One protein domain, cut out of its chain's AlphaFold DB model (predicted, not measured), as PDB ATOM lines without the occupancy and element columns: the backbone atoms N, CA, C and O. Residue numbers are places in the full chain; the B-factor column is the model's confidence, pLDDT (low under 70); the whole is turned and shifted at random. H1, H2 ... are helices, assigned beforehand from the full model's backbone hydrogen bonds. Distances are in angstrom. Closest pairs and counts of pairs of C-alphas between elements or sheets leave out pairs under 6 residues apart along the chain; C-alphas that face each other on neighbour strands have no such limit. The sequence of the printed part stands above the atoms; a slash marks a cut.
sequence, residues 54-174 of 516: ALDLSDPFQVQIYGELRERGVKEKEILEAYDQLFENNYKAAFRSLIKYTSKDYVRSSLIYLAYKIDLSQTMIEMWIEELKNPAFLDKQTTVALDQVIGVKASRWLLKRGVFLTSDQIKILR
ATOM      1  N   ALA A  54     215.743  -0.654  33.616       67.44
ATOM      2  CA  ALA A  54     214.961  -1.522  34.501       67.44
ATOM      3  C   ALA A  54     213.500  -1.824  34.097       67.44
ATOM      4  O   ALA A  54     212.580  -1.232  34.645       67.44
ATOM      5  N   LEU A  55     213.283  -2.797  33.203       81.56
ATOM      6  CA  LEU A  55     211.992  -3.492  33.129       81.56
ATOM      7  C   LEU A  55     211.862  -4.380  34.373       81.56
ATOM      8  O   LEU A  55     212.723  -5.234  34.603       81.56
ATOM      9  N   ASP A  56     210.808  -4.186  35.161       82.50
ATOM     10  CA  ASP A  56     210.521  -5.054  36.298       82.50
ATOM     11  C   ASP A  56     209.891  -6.364  35.811       82.50
ATOM     12  O   ASP A  56     208.717  -6.421  35.451       82.50
ATOM     13  N   LEU A  57     210.687  -7.434  35.795       88.69
ATOM     14  CA  LEU A  57     210.225  -8.766  35.399       88.69
ATOM     15  C   LEU A  57     209.259  -9.395  36.416       88.69
ATOM     16  O   LEU A  57     208.702 -10.454  36.132       88.69
ATOM     17  N   SER A  58     209.070  -8.779  37.590       92.62
ATOM     18  CA  SER A  58     208.115  -9.248  38.597       92.62
ATOM     19  C   SER A  58     206.682  -8.761  38.363       92.62
ATOM     20  O   SER A  58     205.755  -9.377  38.890       92.62
ATOM     21  N   ASP A  59     206.475  -7.710  37.558       95.62
ATOM     22  CA  ASP A  59     205.140  -7.219  37.210       95.62
ATOM     23  C   ASP A  59     204.682  -7.852  35.875       95.62
ATOM     24  O   ASP A  59     205.155  -7.455  34.800       95.62
ATOM     25  N   PRO A  60     203.768  -8.847  35.904       96.50
ATOM     26  CA  PRO A  60     203.381  -9.592  34.707       96.50
ATOM     27  C   PRO A  60     202.739  -8.693  33.646       96.50
ATOM     28  O   PRO A  60     202.891  -8.944  32.448       96.50
ATOM     29  N   PHE A  61     202.067  -7.611  34.058       97.31
ATOM     30  CA  PHE A  61     201.468  -6.666  33.127       97.31
ATOM     31  C   PHE A  61     202.535  -5.894  32.346       97.31
ATOM     32  O   PHE A  61     202.423  -5.780  31.125       97.31
ATOM     33  N   GLN A  62     203.588  -5.407  33.016       96.81
ATOM     34  CA  GLN A  62     204.678  -4.678  32.350       96.81
ATOM     35  C   GLN A  62     205.406  -5.546  31.315       96.81
ATOM     36  O   GLN A  62     205.715  -5.079  30.216       96.81
ATOM     37  N   VAL A  63     205.639  -6.822  31.632       96.25
ATOM     38  CA  VAL A  63     206.260  -7.774  30.702       96.25
ATOM     39  C   VAL A  63     205.375  -7.989  29.473       96.25
ATOM     40  O   VAL A  63     205.847  -7.867  28.339       96.25
ATOM     41  N   GLN A  64     204.083  -8.250  29.686       96.88
ATOM     42  CA  GLN A  64     203.151  -8.535  28.599       96.88
ATOM     43  C   GLN A  64     202.940  -7.321  27.683       96.88
ATOM     44  O   GLN A  64     202.978  -7.458  26.458       96.88
ATOM     45  N   ILE A  65     202.764  -6.121  28.250       97.06
ATOM     46  CA  ILE A  65     202.561  -4.909  27.446       97.06
ATOM     47  C   ILE A  65     203.821  -4.537  26.660       97.06
ATOM     48  O   ILE A  65     203.719  -4.086  25.520       97.06
ATOM     49  N   TYR A  66     205.017  -4.776  27.209       96.44
ATOM     50  CA  TYR A  66     206.264  -4.588  26.468       96.44
ATOM     51  C   TYR A  66     206.335  -5.502  25.236       96.44
ATOM     52  O   TYR A  66     206.706  -5.040  24.152       96.44
ATOM     53  N   GLY A  67     205.946  -6.774  25.381       96.19
ATOM     54  CA  GLY A  67     205.836  -7.718  24.266       96.19
ATOM     55  C   GLY A  67     204.858  -7.235  23.193       96.19
ATOM     56  O   GLY A  67     205.232  -7.132  22.024       96.19
ATOM     57  N   GLU A  68     203.652  -6.831  23.599       96.44
ATOM     58  CA  GLU A  68     202.620  -6.332  22.681       96.44
ATOM     59  C   GLU A  68     203.074  -5.067  21.923       96.44
ATOM     60  O   GLU A  68     202.827  -4.927  20.723       96.44
ATOM     61  N   LEU A  69     203.796  -4.151  22.580       96.31
ATOM     62  CA  LEU A  69     204.359  -2.963  21.925       96.31
ATOM     63  C   LEU A  69     205.396  -3.314  20.855       96.31
ATOM     64  O   LEU A  69     205.463  -2.645  19.819       96.31
ATOM     65  N   ARG A  70     206.216  -4.342  21.107       95.69
ATOM     66  CA  ARG A  70     207.233  -4.816  20.160       95.69
ATOM     67  C   ARG A  70     206.604  -5.497  18.960       95.69
ATOM     68  O   ARG A  70     206.999  -5.190  17.839       95.69
ATOM     69  N   GLU A  71     205.620  -6.354  19.195       96.31
ATOM     70  CA  GLU A  71     204.875  -7.042  18.142       96.31
ATOM     71  C   GLU A  71     204.163  -6.048  17.217       96.31
ATOM     72  O   GLU A  71     204.267  -6.140  15.995       96.31
ATOM     73  N   ARG A  72     203.510  -5.031  17.792       95.81
ATOM     74  CA  ARG A  72     202.806  -3.989  17.029       95.81
ATOM     75  C   ARG A  72     203.738  -3.019  16.297       95.81
ATOM     76  O   ARG A  72     203.268  -2.260  15.453       95.81
ATOM     77  N   GLY A  73     205.032  -3.000  16.625       96.00
ATOM     78  CA  GLY A  73     206.015  -2.130  15.980       96.00
ATOM     79  C   GLY A  73     205.714  -0.636  16.133       96.00
ATOM     80  O   GLY A  73     205.862   0.107  15.164       96.00
ATOM     81  N   VAL A  74     205.276  -0.197  17.321       96.06
ATOM     82  CA  VAL A  74     204.928   1.209  17.611       96.06
ATOM     83  C   VAL A  74     206.119   2.133  17.317       96.06
ATOM     84  O   VAL A  74     207.224   1.897  17.812       96.06
ATOM     85  N   LYS A  75     205.903   3.180  16.507       96.25
ATOM     86  CA  LYS A  75     206.962   4.109  16.048       96.25
ATOM     87  C   LYS A  75     206.826   5.511  16.632       96.25
ATOM     88  O   LYS A  75     207.776   6.289  16.578       96.25
ATOM     89  N   GLU A  76     205.657   5.850  17.159       97.25
ATOM     90  CA  GLU A  76     205.358   7.156  17.725       97.25
ATOM     91  C   GLU A  76     206.243   7.415  18.952       97.25
ATOM     92  O   GLU A  76     206.084   6.789  20.003       97.25
ATOM     93  N   LYS A  77     207.189   8.350  18.810       96.75
ATOM     94  CA  LYS A  77     208.200   8.664  19.831       96.75
ATOM     95  C   LYS A  77     207.574   9.030  21.181       96.75
ATOM     96  O   LYS A  77     208.024   8.537  22.205       96.75
ATOM     97  N   GLU A  78     206.503   9.817  21.167       97.25
ATOM     98  CA  GLU A  78     205.788  10.271  22.369       97.25
ATOM     99  C   GLU A  78     205.164   9.104  23.151       97.25
ATOM    100  O   GLU A  78     205.204   9.077  24.380       97.25
ATOM    101  N   ILE A  79     204.624   8.104  22.442       97.38
ATOM    102  CA  ILE A  79     204.059   6.897  23.057       97.38
ATOM    103  C   ILE A  79     205.187   6.057  23.659       97.38
ATOM    104  O   ILE A  79     205.074   5.611  24.798       97.38
ATOM    105  N   LEU A  80     206.290   5.869  22.927       96.62
ATOM    106  CA  LEU A  80     207.448   5.119  23.419       96.62
ATOM    107  C   LEU A  80     208.064   5.763  24.668       96.62
ATOM    108  O   LEU A  80     208.325   5.051  25.631       96.62
ATOM    109  N   GLU A  81     208.219   7.088  24.689       96.88
ATOM    110  CA  GLU A  81     208.694   7.831  25.864       96.88
ATOM    111  C   GLU A  81     207.747   7.675  27.061       96.88
ATOM    112  O   GLU A  81     208.193   7.496  28.194       96.88
ATOM    113  N   ALA A  82     206.434   7.685  26.822       97.75
ATOM    114  CA  ALA A  82     205.447   7.466  27.873       97.75
ATOM    115  C   ALA A  82     205.487   6.034  28.439       97.75
ATOM    116  O   ALA A  82     205.291   5.835  29.639       97.75
ATOM    117  N   TYR A  83     205.767   5.032  27.604       97.19
ATOM    118  CA  TYR A  83     205.980   3.662  28.065       97.19
ATOM    119  C   TYR A  83     207.315   3.485  28.781       97.19
ATOM    120  O   TYR A  83     207.361   2.778  29.783       97.19
ATOM    121  N   ASP A  84     208.374   4.165  28.346       95.88
ATOM    122  CA  ASP A  84     209.637   4.182  29.083       95.88
ATOM    123  C   ASP A  84     209.417   4.760  30.500       95.88
ATOM    124  O   ASP A  84     209.886   4.178  31.475       95.88
ATOM    125  N   GLN A  85     208.587   5.803  30.655       97.19
ATOM    126  CA  GLN A  85     208.160   6.302  31.975       97.19
ATOM    127  C   GLN A  85     207.356   5.270  32.785       97.19
ATOM    128  O   GLN A  85     207.508   5.210  34.006       97.19
ATOM    129  N   LEU A  86     206.499   4.472  32.136       96.88
ATOM    130  CA  LEU A  86     205.744   3.397  32.793       96.88
ATOM    131  C   LEU A  86     206.693   2.337  33.360       96.88
ATOM    132  O   LEU A  86     206.544   1.972  34.524       96.88
ATOM    133  N   PHE A  87     207.673   1.890  32.570       95.94
ATOM    134  CA  PHE A  87     208.663   0.892  32.991       95.94
ATOM    135  C   PHE A  87     209.625   1.435  34.057       95.94
ATOM    136  O   PHE A  87     210.054   0.701  34.939       95.94
ATOM    137  N   GLU A  88     209.895   2.743  34.058       95.25
ATOM    138  CA  GLU A  88     210.627   3.429  35.133       95.25
ATOM    139  C   GLU A  88     209.777   3.667  36.403       95.25
ATOM    140  O   GLU A  88     210.221   4.348  37.330       95.25
ATOM    141  N   ASN A  89     208.555   3.125  36.472       96.12
ATOM    142  CA  ASN A  89     207.591   3.317  37.562       96.12
ATOM    143  C   ASN A  89     207.178   4.785  37.798       96.12
ATOM    144  O   ASN A  89     206.611   5.126  38.840       96.12
ATOM    145  N   ASN A  90     207.393   5.674  36.823       97.00
ATOM    146  CA  ASN A  90     206.916   7.056  36.854       97.00
ATOM    147  C   ASN A  90     205.463   7.134  36.354       97.00
ATOM    148  O   ASN A  90     205.142   7.733  35.323       97.00
ATOM    149  N   TYR A  91     204.565   6.503  37.110       97.88
ATOM    150  CA  TYR A  91     203.184   6.265  36.688       97.88
ATOM    151  C   TYR A  91     202.383   7.549  36.433       97.88
ATOM    152  O   TYR A  91     201.563   7.586  35.518       97.88
ATOM    153  N   LYS A  92     202.625   8.623  37.201       98.00
ATOM    154  CA  LYS A  92     201.934   9.914  37.013       98.00
ATOM    155  C   LYS A  92     202.287  10.548  35.663       98.00
ATOM    156  O   LYS A  92     201.390  11.000  34.950       98.00
ATOM    157  N   ALA A  93     203.574  10.571  35.311       97.62
ATOM    158  CA  ALA A  93     204.025  11.117  34.033       97.62
ATOM    159  C   ALA A  93     203.537  10.252  32.863       97.62
ATOM    160  O   ALA A  93     202.954  10.785  31.916       97.62
ATOM    161  N   ALA A  94     203.664   8.926  32.989       98.19
ATOM    162  CA  ALA A  94     203.187   7.981  31.986       98.19
ATOM    163  C   ALA A  94     201.681   8.144  31.717       98.19
ATOM    164  O   ALA A  94     201.266   8.238  30.563       98.19
ATOM    165  N   PHE A  95     200.860   8.261  32.770       98.31
ATOM    166  CA  PHE A  95     199.411   8.451  32.646       98.31
ATOM    167  C   PHE A  95     199.058   9.755  31.925       98.31
ATOM    168  O   PHE A  95     198.261   9.748  30.987       98.31
ATOM    169  N   ARG A  96     199.700  10.868  32.308       97.62
ATOM    170  CA  ARG A  96     199.498  12.182  31.674       97.62
ATOM    171  C   ARG A  96     199.844  12.169  30.183       97.62
ATOM    172  O   ARG A  96     199.200  12.862  29.396       97.62
ATOM    173  N   SER A  97     200.863  11.408  29.799       97.75
ATOM    174  CA  SER A  97     201.293  11.294  28.407       97.75
ATOM    175  C   SER A  97     200.361  10.381  27.609       97.75
ATOM    176  O   SER A  97     199.865  10.779  26.554       97.75
ATOM    177  N   LEU A  98     200.051   9.191  28.135       97.94
ATOM    178  CA  LEU A  98     199.258   8.180  27.435       97.94
ATOM    179  C   LEU A  98     197.774   8.536  27.297       97.94
ATOM    180  O   LEU A  98     197.153   8.117  26.322       97.94
ATOM    181  N   ILE A  99     197.192   9.333  28.202       97.44
ATOM    182  CA  ILE A  99     195.751   9.647  28.153       97.44
ATOM    183  C   ILE A  99     195.337  10.429  26.896       97.44
ATOM    184  O   ILE A  99     194.169  10.433  26.515       97.44
ATOM    185  N   LYS A 100     196.296  11.040  26.196       97.06
ATOM    186  CA  LYS A 100     196.075  11.706  24.904       97.06
ATOM    187  C   LYS A 100     195.843  10.720  23.750       97.06
ATOM    188  O   LYS A 100     195.331  11.116  22.709       97.06
ATOM    189  N   TYR A 101     196.196   9.447  23.936       97.38
ATOM    190  CA  TYR A 101     196.141   8.394  22.917       97.38
ATOM    191  C   TYR A 101     195.128   7.294  23.275       97.38
ATOM    192  O   TYR A 101     195.288   6.139  22.884       97.38
ATOM    193  N   THR A 102     194.054   7.644  23.993       96.12
ATOM    194  CA  THR A 102     192.962   6.730  24.396       96.12
ATOM    195  C   THR A 102     192.255   6.044  23.226       96.12
ATOM    196  O   THR A 102     191.574   5.041  23.426       96.12
ATOM    197  N   SER A 103     192.409   6.538  21.997       95.06
ATOM    198  CA  SER A 103     191.884   5.900  20.785       95.06
ATOM    199  C   SER A 103     192.634   4.627  20.374       95.06
ATOM    200  O   SER A 103     192.137   3.887  19.530       95.06
ATOM    201  N   LYS A 104     193.817   4.357  20.939       95.56
ATOM    202  CA  LYS A 104     194.619   3.166  20.636       95.56
ATOM    203  C   LYS A 104     194.333   2.060  21.657       95.56
ATOM    204  O   LYS A 104     194.633   2.220  22.836       95.56
ATOM    205  N   ASP A 105     193.844   0.907  21.204       91.31
ATOM    206  CA  ASP A 105     193.447  -0.215  22.079       91.31
ATOM    207  C   ASP A 105     194.527  -0.654  23.085       91.31
ATOM    208  O   ASP A 105     194.236  -0.868  24.259       91.31
ATOM    209  N   TYR A 106     195.789  -0.761  22.653       90.88
ATOM    210  CA  TYR A 106     196.897  -1.176  23.528       90.88
ATOM    211  C   TYR A 106     197.233  -0.126  24.597       90.88
ATOM    212  O   TYR A 106     197.755  -0.457  25.656       90.88
ATOM    213  N   VAL A 107     196.899   1.148  24.361       96.88
ATOM    214  CA  VAL A 107     197.065   2.221  25.349       96.88
ATOM    215  C   VAL A 107     196.006   2.122  26.444       96.88
ATOM    216  O   VAL A 107     196.299   2.426  27.598       96.88
ATOM    217  N   ARG A 108     194.793   1.649  26.134       97.06
ATOM    218  CA  ARG A 108     193.696   1.575  27.112       97.06
ATOM    219  C   ARG A 108     193.992   0.620  28.266       97.06
ATOM    220  O   ARG A 108     193.805   1.000  29.417       97.06
ATOM    221  N   SER A 109     194.539  -0.562  27.979       96.56
ATOM    222  CA  SER A 109     194.951  -1.514  29.029       96.56
ATOM    223  C   SER A 109     196.017  -0.903  29.948       96.56
ATOM    224  O   SER A 109     195.929  -1.004  31.171       96.56
ATOM    225  N   SER A 110     196.973  -0.172  29.368       98.06
ATOM    226  CA  SER A 110     198.005   0.561  30.112       98.06
ATOM    227  C   SER A 110     197.425   1.685  30.961       98.06
ATOM    228  O   SER A 110     197.873   1.889  32.085       98.06
ATOM    229  N   LEU A 111     196.405   2.395  30.477       98.44
ATOM    230  CA  LEU A 111     195.722   3.431  31.254       98.44
ATOM    231  C   LEU A 111     194.946   2.853  32.441       98.44
ATOM    232  O   LEU A 111     194.981   3.459  33.509       98.44
ATOM    233  N   ILE A 112     194.308   1.687  32.298       98.25
ATOM    234  CA  ILE A 112     193.660   0.977  33.416       98.25
ATOM    235  C   ILE A 112     194.696   0.617  34.487       98.25
ATOM    236  O   ILE A 112     194.514   0.948  35.661       98.25
ATOM    237  N   TYR A 113     195.812   0.008  34.079       98.31
ATOM    238  CA  TYR A 113     196.922  -0.326  34.975       98.31
ATOM    239  C   TYR A 113     197.489   0.910  35.684       98.31
ATOM    240  O   TYR A 113     197.639   0.926  36.907       98.31
ATOM    241  N   LEU A 114     197.772   1.974  34.931       98.44
ATOM    242  CA  LEU A 114     198.310   3.209  35.482       98.44
ATOM    243  C   LEU A 114     197.328   3.838  36.469       98.44
ATOM    244  O   LEU A 114     197.735   4.145  37.586       98.44
ATOM    245  N   ALA A 115     196.046   3.955  36.110       98.38
ATOM    246  CA  ALA A 115     195.006   4.478  36.994       98.38
ATOM    247  C   ALA A 115     194.910   3.683  38.302       98.38
ATOM    248  O   ALA A 115     194.794   4.287  39.367       98.38
ATOM    249  N   TYR A 116     195.051   2.355  38.258       98.06
ATOM    250  CA  TYR A 116     195.169   1.541  39.467       98.06
ATOM    251  C   TYR A 116     196.402   1.922  40.310       98.06
ATOM    252  O   TYR A 116     196.265   2.186  41.505       98.06
ATOM    253  N   LYS A 117     197.596   2.022  39.703       97.94
ATOM    254  CA  LYS A 117     198.850   2.339  40.420       97.94
ATOM    255  C   LYS A 117     198.882   3.751  41.016       97.94
ATOM    256  O   LYS A 117     199.486   3.940  42.068       97.94
ATOM    257  N   ILE A 118     198.230   4.736  40.390       97.88
ATOM    258  CA  ILE A 118     198.109   6.108  40.929       97.88
ATOM    259  C   ILE A 118     196.833   6.335  41.757       97.88
ATOM    260  O   ILE A 118     196.562   7.453  42.212       97.88
ATOM    261  N   ASP A 119     196.086   5.263  42.024       97.31
ATOM    262  CA  ASP A 119     194.902   5.257  42.876       97.31
ATOM    263  C   ASP A 119     193.793   6.206  42.374       97.31
ATOM    264  O   ASP A 119     193.247   7.023  43.117       97.31
ATOM    265  N   LEU A 120     193.503   6.105  41.074       97.81
ATOM    266  CA  LEU A 120     192.333   6.652  40.387       97.81
ATOM    267  C   LEU A 120     191.304   5.531  40.195       97.81
ATOM    268  O   LEU A 120     191.106   5.011  39.095       97.81
ATOM    269  N   SER A 121     190.715   5.091  41.304       97.75
ATOM    270  CA  SER A 121     189.856   3.910  41.383       97.75
ATOM    271  C   SER A 121     188.617   4.007  40.486       97.75
ATOM    272  O   SER A 121     188.311   3.065  39.756       97.75
ATOM    273  N   GLN A 122     187.901   5.132  40.510       97.69
ATOM    274  CA  GLN A 122     186.665   5.318  39.756       97.69
ATOM    275  C   GLN A 122     186.936   5.491  38.258       97.69
ATOM    276  O   GLN A 122     186.193   4.926  37.450       97.69
ATOM    277  N   THR A 123     188.003   6.206  37.881       98.00
ATOM    278  CA  THR A 123     188.464   6.253  36.483       98.00
ATOM    279  C   THR A 123     188.869   4.867  35.990       98.00
ATOM    280  O   THR A 123     188.467   4.461  34.903       98.00
ATOM    281  N   MET A 124     189.644   4.119  36.780       98.00
ATOM    282  CA  MET A 124     190.089   2.774  36.412       98.00
ATOM    283  C   MET A 124     188.898   1.862  36.102       98.00
ATOM    284  O   MET A 124     188.870   1.218  35.054       98.00
ATOM    285  N   ILE A 125     187.882   1.871  36.967       98.19
ATOM    286  CA  ILE A 125     186.672   1.058  36.803       98.19
ATOM    287  C   ILE A 125     185.860   1.492  35.586       98.19
ATOM    288  O   ILE A 125     185.325   0.648  34.874       98.19
ATOM    289  N   GLU A 126     185.768   2.793  35.318       97.88
ATOM    290  CA  GLU A 126     185.112   3.276  34.104       97.88
ATOM    291  C   GLU A 126     185.820   2.787  32.844       97.88
ATOM    292  O   GLU A 126     185.156   2.264  31.953       97.88
ATOM    293  N   MET A 127     187.148   2.905  32.789       98.06
ATOM    294  CA  MET A 127     187.926   2.428  31.647       98.06
ATOM    295  C   MET A 127     187.796   0.910  31.482       98.06
ATOM    296  O   MET A 127     187.618   0.443  30.362       98.06
ATOM    297  N   TRP A 128     187.797   0.148  32.582       98.06
ATOM    298  CA  TRP A 128     187.537  -1.293  32.545       98.06
ATOM    299  C   TRP A 128     186.163  -1.606  31.943       98.06
ATOM    300  O   TRP A 128     186.056  -2.417  31.029       98.06
ATOM    301  N   ILE A 129     185.102  -0.953  32.426       98.00
ATOM    302  CA  ILE A 129     183.731  -1.211  31.960       98.00
ATOM    303  C   ILE A 129     183.529  -0.756  30.510       98.00
ATOM    304  O   ILE A 129     182.779  -1.395  29.775       98.00
ATOM    305  N   GLU A 130     184.194   0.311  30.075       97.12
ATOM    306  CA  GLU A 130     184.160   0.728  28.673       97.12
ATOM    307  C   GLU A 130     184.792  -0.334  27.764       97.12
ATOM    308  O   GLU A 130     184.210  -0.684  26.736       97.12
ATOM    309  N   GLU A 131     185.919  -0.919  28.181       97.00
ATOM    310  CA  GLU A 131     186.572  -2.005  27.445       97.00
ATOM    311  C   GLU A 131     185.743  -3.296  27.414       97.00
ATOM    312  O   GLU A 131     185.795  -4.025  26.424       97.00
ATOM    313  N   LEU A 132     184.901  -3.554  28.425       96.88
ATOM    314  CA  LEU A 132     183.972  -4.697  28.422       96.88
ATOM    315  C   LEU A 132     182.944  -4.653  27.283       96.88
ATOM    316  O   LEU A 132     182.354  -5.686  26.966       96.88
ATOM    317  N   LYS A 133     182.722  -3.496  26.642       96.06
ATOM    318  CA  LYS A 133     181.889  -3.423  25.430       96.06
ATOM    319  C   LYS A 133     182.506  -4.195  24.262       96.06
ATOM    320  O   LYS A 133     181.784  -4.585  23.346       96.06
ATOM    321  N   ASN A 134     183.821  -4.419  24.284       95.12
ATOM    322  CA  ASN A 134     184.507  -5.278  23.334       95.12
ATOM    323  C   ASN A 134     184.588  -6.712  23.898       95.12
ATOM    324  O   ASN A 134     185.339  -6.948  24.846       95.12
ATOM    325  N   PRO A 135     183.889  -7.703  23.313       90.31
ATOM    326  CA  PRO A 135     183.856  -9.066  23.851       90.31
ATOM    327  C   PRO A 135     185.235  -9.740  23.886       90.31
ATOM    328  O   PRO A 135     185.472 -10.593  24.745       90.31
ATOM    329  N   ALA A 136     186.147  -9.325  22.998       94.31
ATOM    330  CA  ALA A 136     187.510  -9.839  22.931       94.31
ATOM    331  C   ALA A 136     188.417  -9.283  24.036       94.31
ATOM    332  O   ALA A 136     189.497  -9.824  24.245       94.31
ATOM    333  N   PHE A 137     188.025  -8.213  24.743       95.38
ATOM    334  CA  PHE A 137     188.867  -7.586  25.769       95.38
ATOM    335  C   PHE A 137     189.285  -8.581  26.851       95.38
ATOM    336  O   PHE A 137     190.468  -8.676  27.158       95.38
ATOM    337  N   LEU A 138     188.340  -9.363  27.373       94.56
ATOM    338  CA  LEU A 138     188.610 -10.352  28.417       94.56
ATOM    339  C   LEU A 138     189.475 -11.525  27.922       94.56
ATOM    340  O   LEU A 138     190.117 -12.180  28.729       94.56
ATOM    341  N   ASP A 139     189.545 -11.762  26.613       94.75
ATOM    342  CA  ASP A 139     190.323 -12.871  26.047       94.75
ATOM    343  C   ASP A 139     191.765 -12.450  25.688       94.75
ATOM    344  O   ASP A 139     192.585 -13.279  25.289       94.75
ATOM    345  N   LYS A 140     192.110 -11.159  25.826       95.62
ATOM    346  CA  LYS A 140     193.462 -10.647  25.549       95.62
ATOM    347  C   LYS A 140     194.447 -11.074  26.637       95.62
ATOM    348  O   LYS A 140     194.184 -10.921  27.829       95.62
ATOM    349  N   GLN A 141     195.648 -11.482  26.224       96.19
ATOM    350  CA  GLN A 141     196.746 -11.811  27.144       96.19
ATOM    351  C   GLN A 141     197.113 -10.638  28.066       96.19
ATOM    352  O   GLN A 141     197.400 -10.849  29.242       96.19
ATOM    353  N   THR A 142     197.051  -9.396  27.573       96.00
ATOM    354  CA  THR A 142     197.272  -8.198  28.397       96.00
ATOM    355  C   THR A 142     196.220  -8.013  29.478       96.00
ATOM    356  O   THR A 142     196.565  -7.577  30.572       96.00
ATOM    357  N   THR A 143     194.967  -8.391  29.229       96.12
ATOM    358  CA  THR A 143     193.900  -8.343  30.237       96.12
ATOM    359  C   THR A 143     194.089  -9.413  31.304       96.12
ATOM    360  O   THR A 143     193.907  -9.130  32.483       96.12
ATOM    361  N   VAL A 144     194.520 -10.618  30.920       96.44
ATOM    362  CA  VAL A 144     194.876 -11.677  31.879       96.44
ATOM    363  C   VAL A 144     196.053 -11.238  32.755       96.44
ATOM    364  O   VAL A 144     195.990 -11.352  33.975       96.44
ATOM    365  N   ALA A 145     197.104 -10.670  32.154       96.94
ATOM    366  CA  ALA A 145     198.241 -10.129  32.897       96.94
ATOM    367  C   ALA A 145     197.833  -8.960  33.811       96.94
ATOM    368  O   ALA A 145     198.333  -8.831  34.926       96.94
ATOM    369  N   LEU A 146     196.888  -8.127  33.368       96.88
ATOM    370  CA  LEU A 146     196.329  -7.049  34.175       96.88
ATOM    371  C   LEU A 146     195.563  -7.596  35.385       96.88
ATOM    372  O   LEU A 146     195.782  -7.126  36.500       96.88
ATOM    373  N   ASP A 147     194.722  -8.611  35.187       97.19
ATOM    374  CA  ASP A 147     193.980  -9.288  36.255       97.19
ATOM    375  C   ASP A 147     194.903  -9.954  37.280       97.19
ATOM    376  O   ASP A 147     194.641  -9.895  38.476       97.19
ATOM    377  N   GLN A 148     196.051 -10.490  36.864       96.62
ATOM    378  CA  GLN A 148     197.053 -11.006  37.806       96.62
ATOM    379  C   GLN A 148     197.605  -9.926  38.749       96.62
ATOM    380  O   GLN A 148     198.028 -10.242  39.860       96.62
ATOM    381  N   VAL A 149     197.583  -8.654  38.338       96.69
ATOM    382  CA  VAL A 149     198.011  -7.526  39.177       96.69
ATOM    383  C   VAL A 149     196.853  -6.991  40.020       96.69
ATOM    384  O   VAL A 149     197.010  -6.792  41.224       96.69
ATOM    385  N   ILE A 150     195.695  -6.731  39.405       96.81
ATOM    386  CA  ILE A 150     194.580  -6.019  40.061       96.81
ATOM    387  C   ILE A 150     193.522  -6.949  40.669       96.81
ATOM    388  O   ILE A 150     192.810  -6.551  41.592       96.81
ATOM    389  N   GLY A 151     193.411  -8.171  40.154       94.62
ATOM    390  CA  GLY A 151     192.475  -9.211  40.582       94.62
ATOM    391  C   GLY A 151     192.801  -9.750  41.970       94.62
ATOM    392  O   GLY A 151     191.903 -10.099  42.736       94.62
ATOM    393  N   VAL A 152     194.078  -9.716  42.365       93.44
ATOM    394  CA  VAL A 152     194.512 -10.162  43.691       93.44
ATOM    395  C   VAL A 152     193.824  -9.327  44.772       93.44
ATOM    396  O   VAL A 152     194.153  -8.164  45.011       93.44
ATOM    397  N   LYS A 153     192.871  -9.949  45.475       94.12
ATOM    398  CA  LYS A 153     192.029  -9.312  46.505       94.12
ATOM    399  C   LYS A 153     191.155  -8.168  45.959       94.12
ATOM    400  O   LYS A 153     190.820  -7.256  46.728       94.12
ATOM    401  N   ALA A 154     190.738  -8.230  44.691       97.00
ATOM    402  CA  ALA A 154     189.889  -7.225  44.047       97.00
ATOM    403  C   ALA A 154     188.660  -6.863  44.893       97.00
ATOM    404  O   ALA A 154     188.418  -5.690  45.166       97.00
ATOM    405  N   SER A 155     187.948  -7.854  45.429       97.06
ATOM    406  CA  SER A 155     186.784  -7.650  46.300       97.06
ATOM    407  C   SER A 155     187.073  -6.767  47.521       97.06
ATOM    408  O   SER A 155     186.308  -5.846  47.822       97.06
ATOM    409  N   ARG A 156     188.206  -6.980  48.212       96.38
ATOM    410  CA  ARG A 156     188.615  -6.137  49.354       96.38
ATOM    411  C   ARG A 156     188.934  -4.717  48.895       96.38
ATOM    412  O   ARG A 156     188.564  -3.760  49.574       96.38
ATOM    413  N   TRP A 157     189.607  -4.579  47.753       97.25
ATOM    414  CA  TRP A 157     189.948  -3.281  47.176       97.25
ATOM    415  C   TRP A 157     188.691  -2.488  46.780       97.25
ATOM    416  O   TRP A 157     188.536  -1.349  47.219       97.25
ATOM    417  N   LEU A 158     187.743  -3.112  46.072       97.56
ATOM    418  CA  LEU A 158     186.473  -2.505  45.653       97.56
ATOM    419  C   LEU A 158     185.632  -2.054  46.860       97.56
ATOM    420  O   LEU A 158     185.130  -0.930  46.891       97.56
ATOM    421  N   LEU A 159     185.519  -2.898  47.893       95.75
ATOM    422  CA  LEU A 159     184.800  -2.554  49.124       95.75
ATOM    423  C   LEU A 159     185.469  -1.401  49.883       95.75
ATOM    424  O   LEU A 159     184.771  -0.541  50.427       95.75
ATOM    425  N   LYS A 160     186.807  -1.381  49.940       96.56
ATOM    426  CA  LYS A 160     187.574  -0.330  50.622       96.56
ATOM    427  C   LYS A 160     187.432   1.017  49.920       96.56
ATOM    428  O   LYS A 160     187.248   2.018  50.603       96.56
ATOM    429  N   ARG A 161     187.517   1.040  48.590       96.81
ATOM    430  CA  ARG A 161     187.433   2.276  47.799       96.81
ATOM    431  C   ARG A 161     186.011   2.799  47.658       96.81
ATOM    432  O   ARG A 161     185.832   4.005  47.570       96.81
ATOM    433  N   GLY A 162     185.008   1.924  47.718       95.50
ATOM    434  CA  GLY A 162     183.619   2.311  47.500       95.50
ATOM    435  C   GLY A 162     183.407   2.668  46.039       95.50
ATOM    436  O   GLY A 162     183.695   3.774  45.602       95.50
ATOM    437  N   VAL A 163     182.925   1.707  45.265       94.00
ATOM    438  CA  VAL A 163     182.722   1.899  43.830       94.00
ATOM    439  C   VAL A 163     181.305   2.366  43.573       94.00
ATOM    440  O   VAL A 163     180.349   1.730  44.023       94.00
ATOM    441  N   PHE A 164     181.167   3.440  42.800       96.44
ATOM    442  CA  PHE A 164     179.879   3.842  42.263       96.44
ATOM    443  C   PHE A 164     179.702   3.294  40.847       96.44
ATOM    444  O   PHE A 164     180.537   3.525  39.972       96.44
ATOM    445  N   LEU A 165     178.603   2.571  40.626       96.88
ATOM    446  CA  LEU A 165     178.230   2.027  39.323       96.88
ATOM    447  C   LEU A 165     176.921   2.661  38.864       96.88
ATOM    448  O   LEU A 165     175.919   2.627  39.584       96.88
ATOM    449  N   THR A 166     176.915   3.214  37.654       96.19
ATOM    450  CA  THR A 166     175.690   3.714  37.025       96.19
ATOM    451  C   THR A 166     174.815   2.557  36.541       96.19
ATOM    452  O   THR A 166     175.281   1.436  36.331       96.19
ATOM    453  N   SER A 167     173.528   2.824  36.313       94.69
ATOM    454  CA  SER A 167     172.596   1.819  35.789       94.69
ATOM    455  C   SER A 167     173.064   1.200  34.467       94.69
ATOM    456  O   SER A 167     172.839   0.013  34.244       94.69
ATOM    457  N   ASP A 168     173.728   1.969  33.603       96.75
ATOM    458  CA  ASP A 168     174.230   1.468  32.318       96.75
ATOM    459  C   ASP A 168     175.507   0.642  32.482       96.75
ATOM    460  O   ASP A 168     175.632  -0.414  31.865       96.75
ATOM    461  N   GLN A 169     176.399   1.038  33.392       96.88
ATOM    462  CA  GLN A 169     177.566   0.233  33.765       96.88
ATOM    463  C   GLN A 169     177.156  -1.132  34.333       96.88
ATOM    464  O   GLN A 169     177.740  -2.152  33.974       96.88
ATOM    465  N   ILE A 170     176.102  -1.177  35.158       95.75
ATOM    466  CA  ILE A 170     175.546  -2.434  35.679       95.75
ATOM    467  C   ILE A 170     175.017  -3.320  34.540       95.75
ATOM    468  O   ILE A 170     175.214  -4.533  34.575       95.75
ATOM    469  N   LYS A 171     174.371  -2.749  33.511       95.31
ATOM    470  CA  LYS A 171     173.913  -3.526  32.343       95.31
ATOM    471  C   LYS A 171     175.090  -4.130  31.573       95.31
ATOM    472  O   LYS A 171     175.034  -5.313  31.253       95.31
ATOM    473  N   ILE A 172     176.151  -3.351  31.336       96.62
ATOM    474  CA  ILE A 172     177.360  -3.821  30.638       96.62
ATOM    475  C   ILE A 172     178.010  -4.982  31.409       96.62
ATOM    476  O   ILE A 172     178.277  -6.033  30.828       96.62
ATOM    477  N   LEU A 173     178.173  -4.837  32.729       95.19
ATOM    478  CA  LEU A 173     178.721  -5.881  33.604       95.19
ATOM    479  C   LEU A 173     177.878  -7.162  33.622       95.19
ATOM    480  O   LEU A 173     178.402  -8.260  33.779       95.19
ATOM    481  N   ARG A 174     176.557  -7.048  33.467       92.94
ATOM    482  CA  ARG A 174     175.682  -8.222  33.366       92.94
ATOM    483  C   ARG A 174     175.841  -8.941  32.033       92.94
ATOM    484  O   ARG A 174     175.802 -10.164  32.011       92.94
TER     485      ARG A 174
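What this domain is: This is residues 54 to 174 of the 516 residues of an uncharacterized protein of Halobacteriovoraceae bacterium (UniProt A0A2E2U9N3). The helix H4 runs through the middle of a helical bundle, with H1, H3, H5 and H6 packed round it and H2 packed on H3. H7 and H8 lie at the other end of the longest axis from H1 and H2, slanted to H5, and residues 151 to 156, of which 154 to 156 belong to H7, stick out. The printed part has 121 residues with eight named helices, H1 to H8 in order, and no named strand, an all-helix domain. It is compact, with a radius of gyration of the C-alphas of 14.2 A, and spans 40 by 26 by 24 A.

Where its parts are: After residues 54 to 59, H1 takes residues 60 to 71, 16.8 A long, from C-alpha 60 at (203.381, -9.592, 34.707). H2 is residues 77 to 87, 15.3 A, and H3 is residues 91 to 101, 15.6 A. H4, the longest helix by residues, is residues 105 to 117, 19.3 A, from C-alpha 105 at (193.447, -0.215, 22.079). H5 is residues 121 to 131, 15.5 A, and H6 is residues 141 to 150, 14.3 A. H7 is residues 154 to 161, 10.5 A, and H8 is residues 167 to 174, 10.8 A, with C-alpha 174 at (175.682, -8.222, 33.366).

How they stand to each other: H4 is the hub, touching four helices. H1 touches it with residues 65 to 69 alone, closest at the C-alphas of Ile 65 and Ser 110, 7.6 A. H3 and H4 form a hairpin, closest at the C-alphas of Tyr 91 and Leu 114, 5.9 A. H4 and H5 form another, at a shallow tilt of 21 degrees, with the C-alphas of Ile 112 and Met 124 closest at 5.0 A. H4 and H6 touch and run the same way at a shallow tilt of 8 degrees, with the C-alphas of Tyr 113 and Leu 146 closest at 6.8 A. H1, with residues 60 to 65 alone, touches H6, closest at the C-alphas of Phe 61 and Ala 145, 4.7 A. H2 and H3 form a hairpin at a shallow tilt of 33 degrees, only just short of steep, with the C-alphas of Ala 82 and Ala 94 closest at 4.7 A. H1, H2, H3, H4 and H6 form a bundle, a group of helices set together. H5 and H8 only just touch, with 3 pairs of C-alphas within 8 A, the closest those of Ile 129 and Gln 169, 6.6 A. H7 is close to H5 but not clearly touching, with the C-alphas of Ser 121 and Arg 161 closest at 7.1 A. Every O i to N i+4 pair is within hydrogen-bond range in H1, H2, H5, H6, H7 and H8; in H3 it is 5 of 7 and in H4 7 of 9.

The domain as a whole: The C-alphas of Ala 54 and Ser 167, the two farthest apart, are 42.5 A apart. The printed part has no cut. The link from H5 to H6 is short, the other links are tight and no link is long. The mean pLDDT of the printed part is 95.9, and residue 54 is under 70.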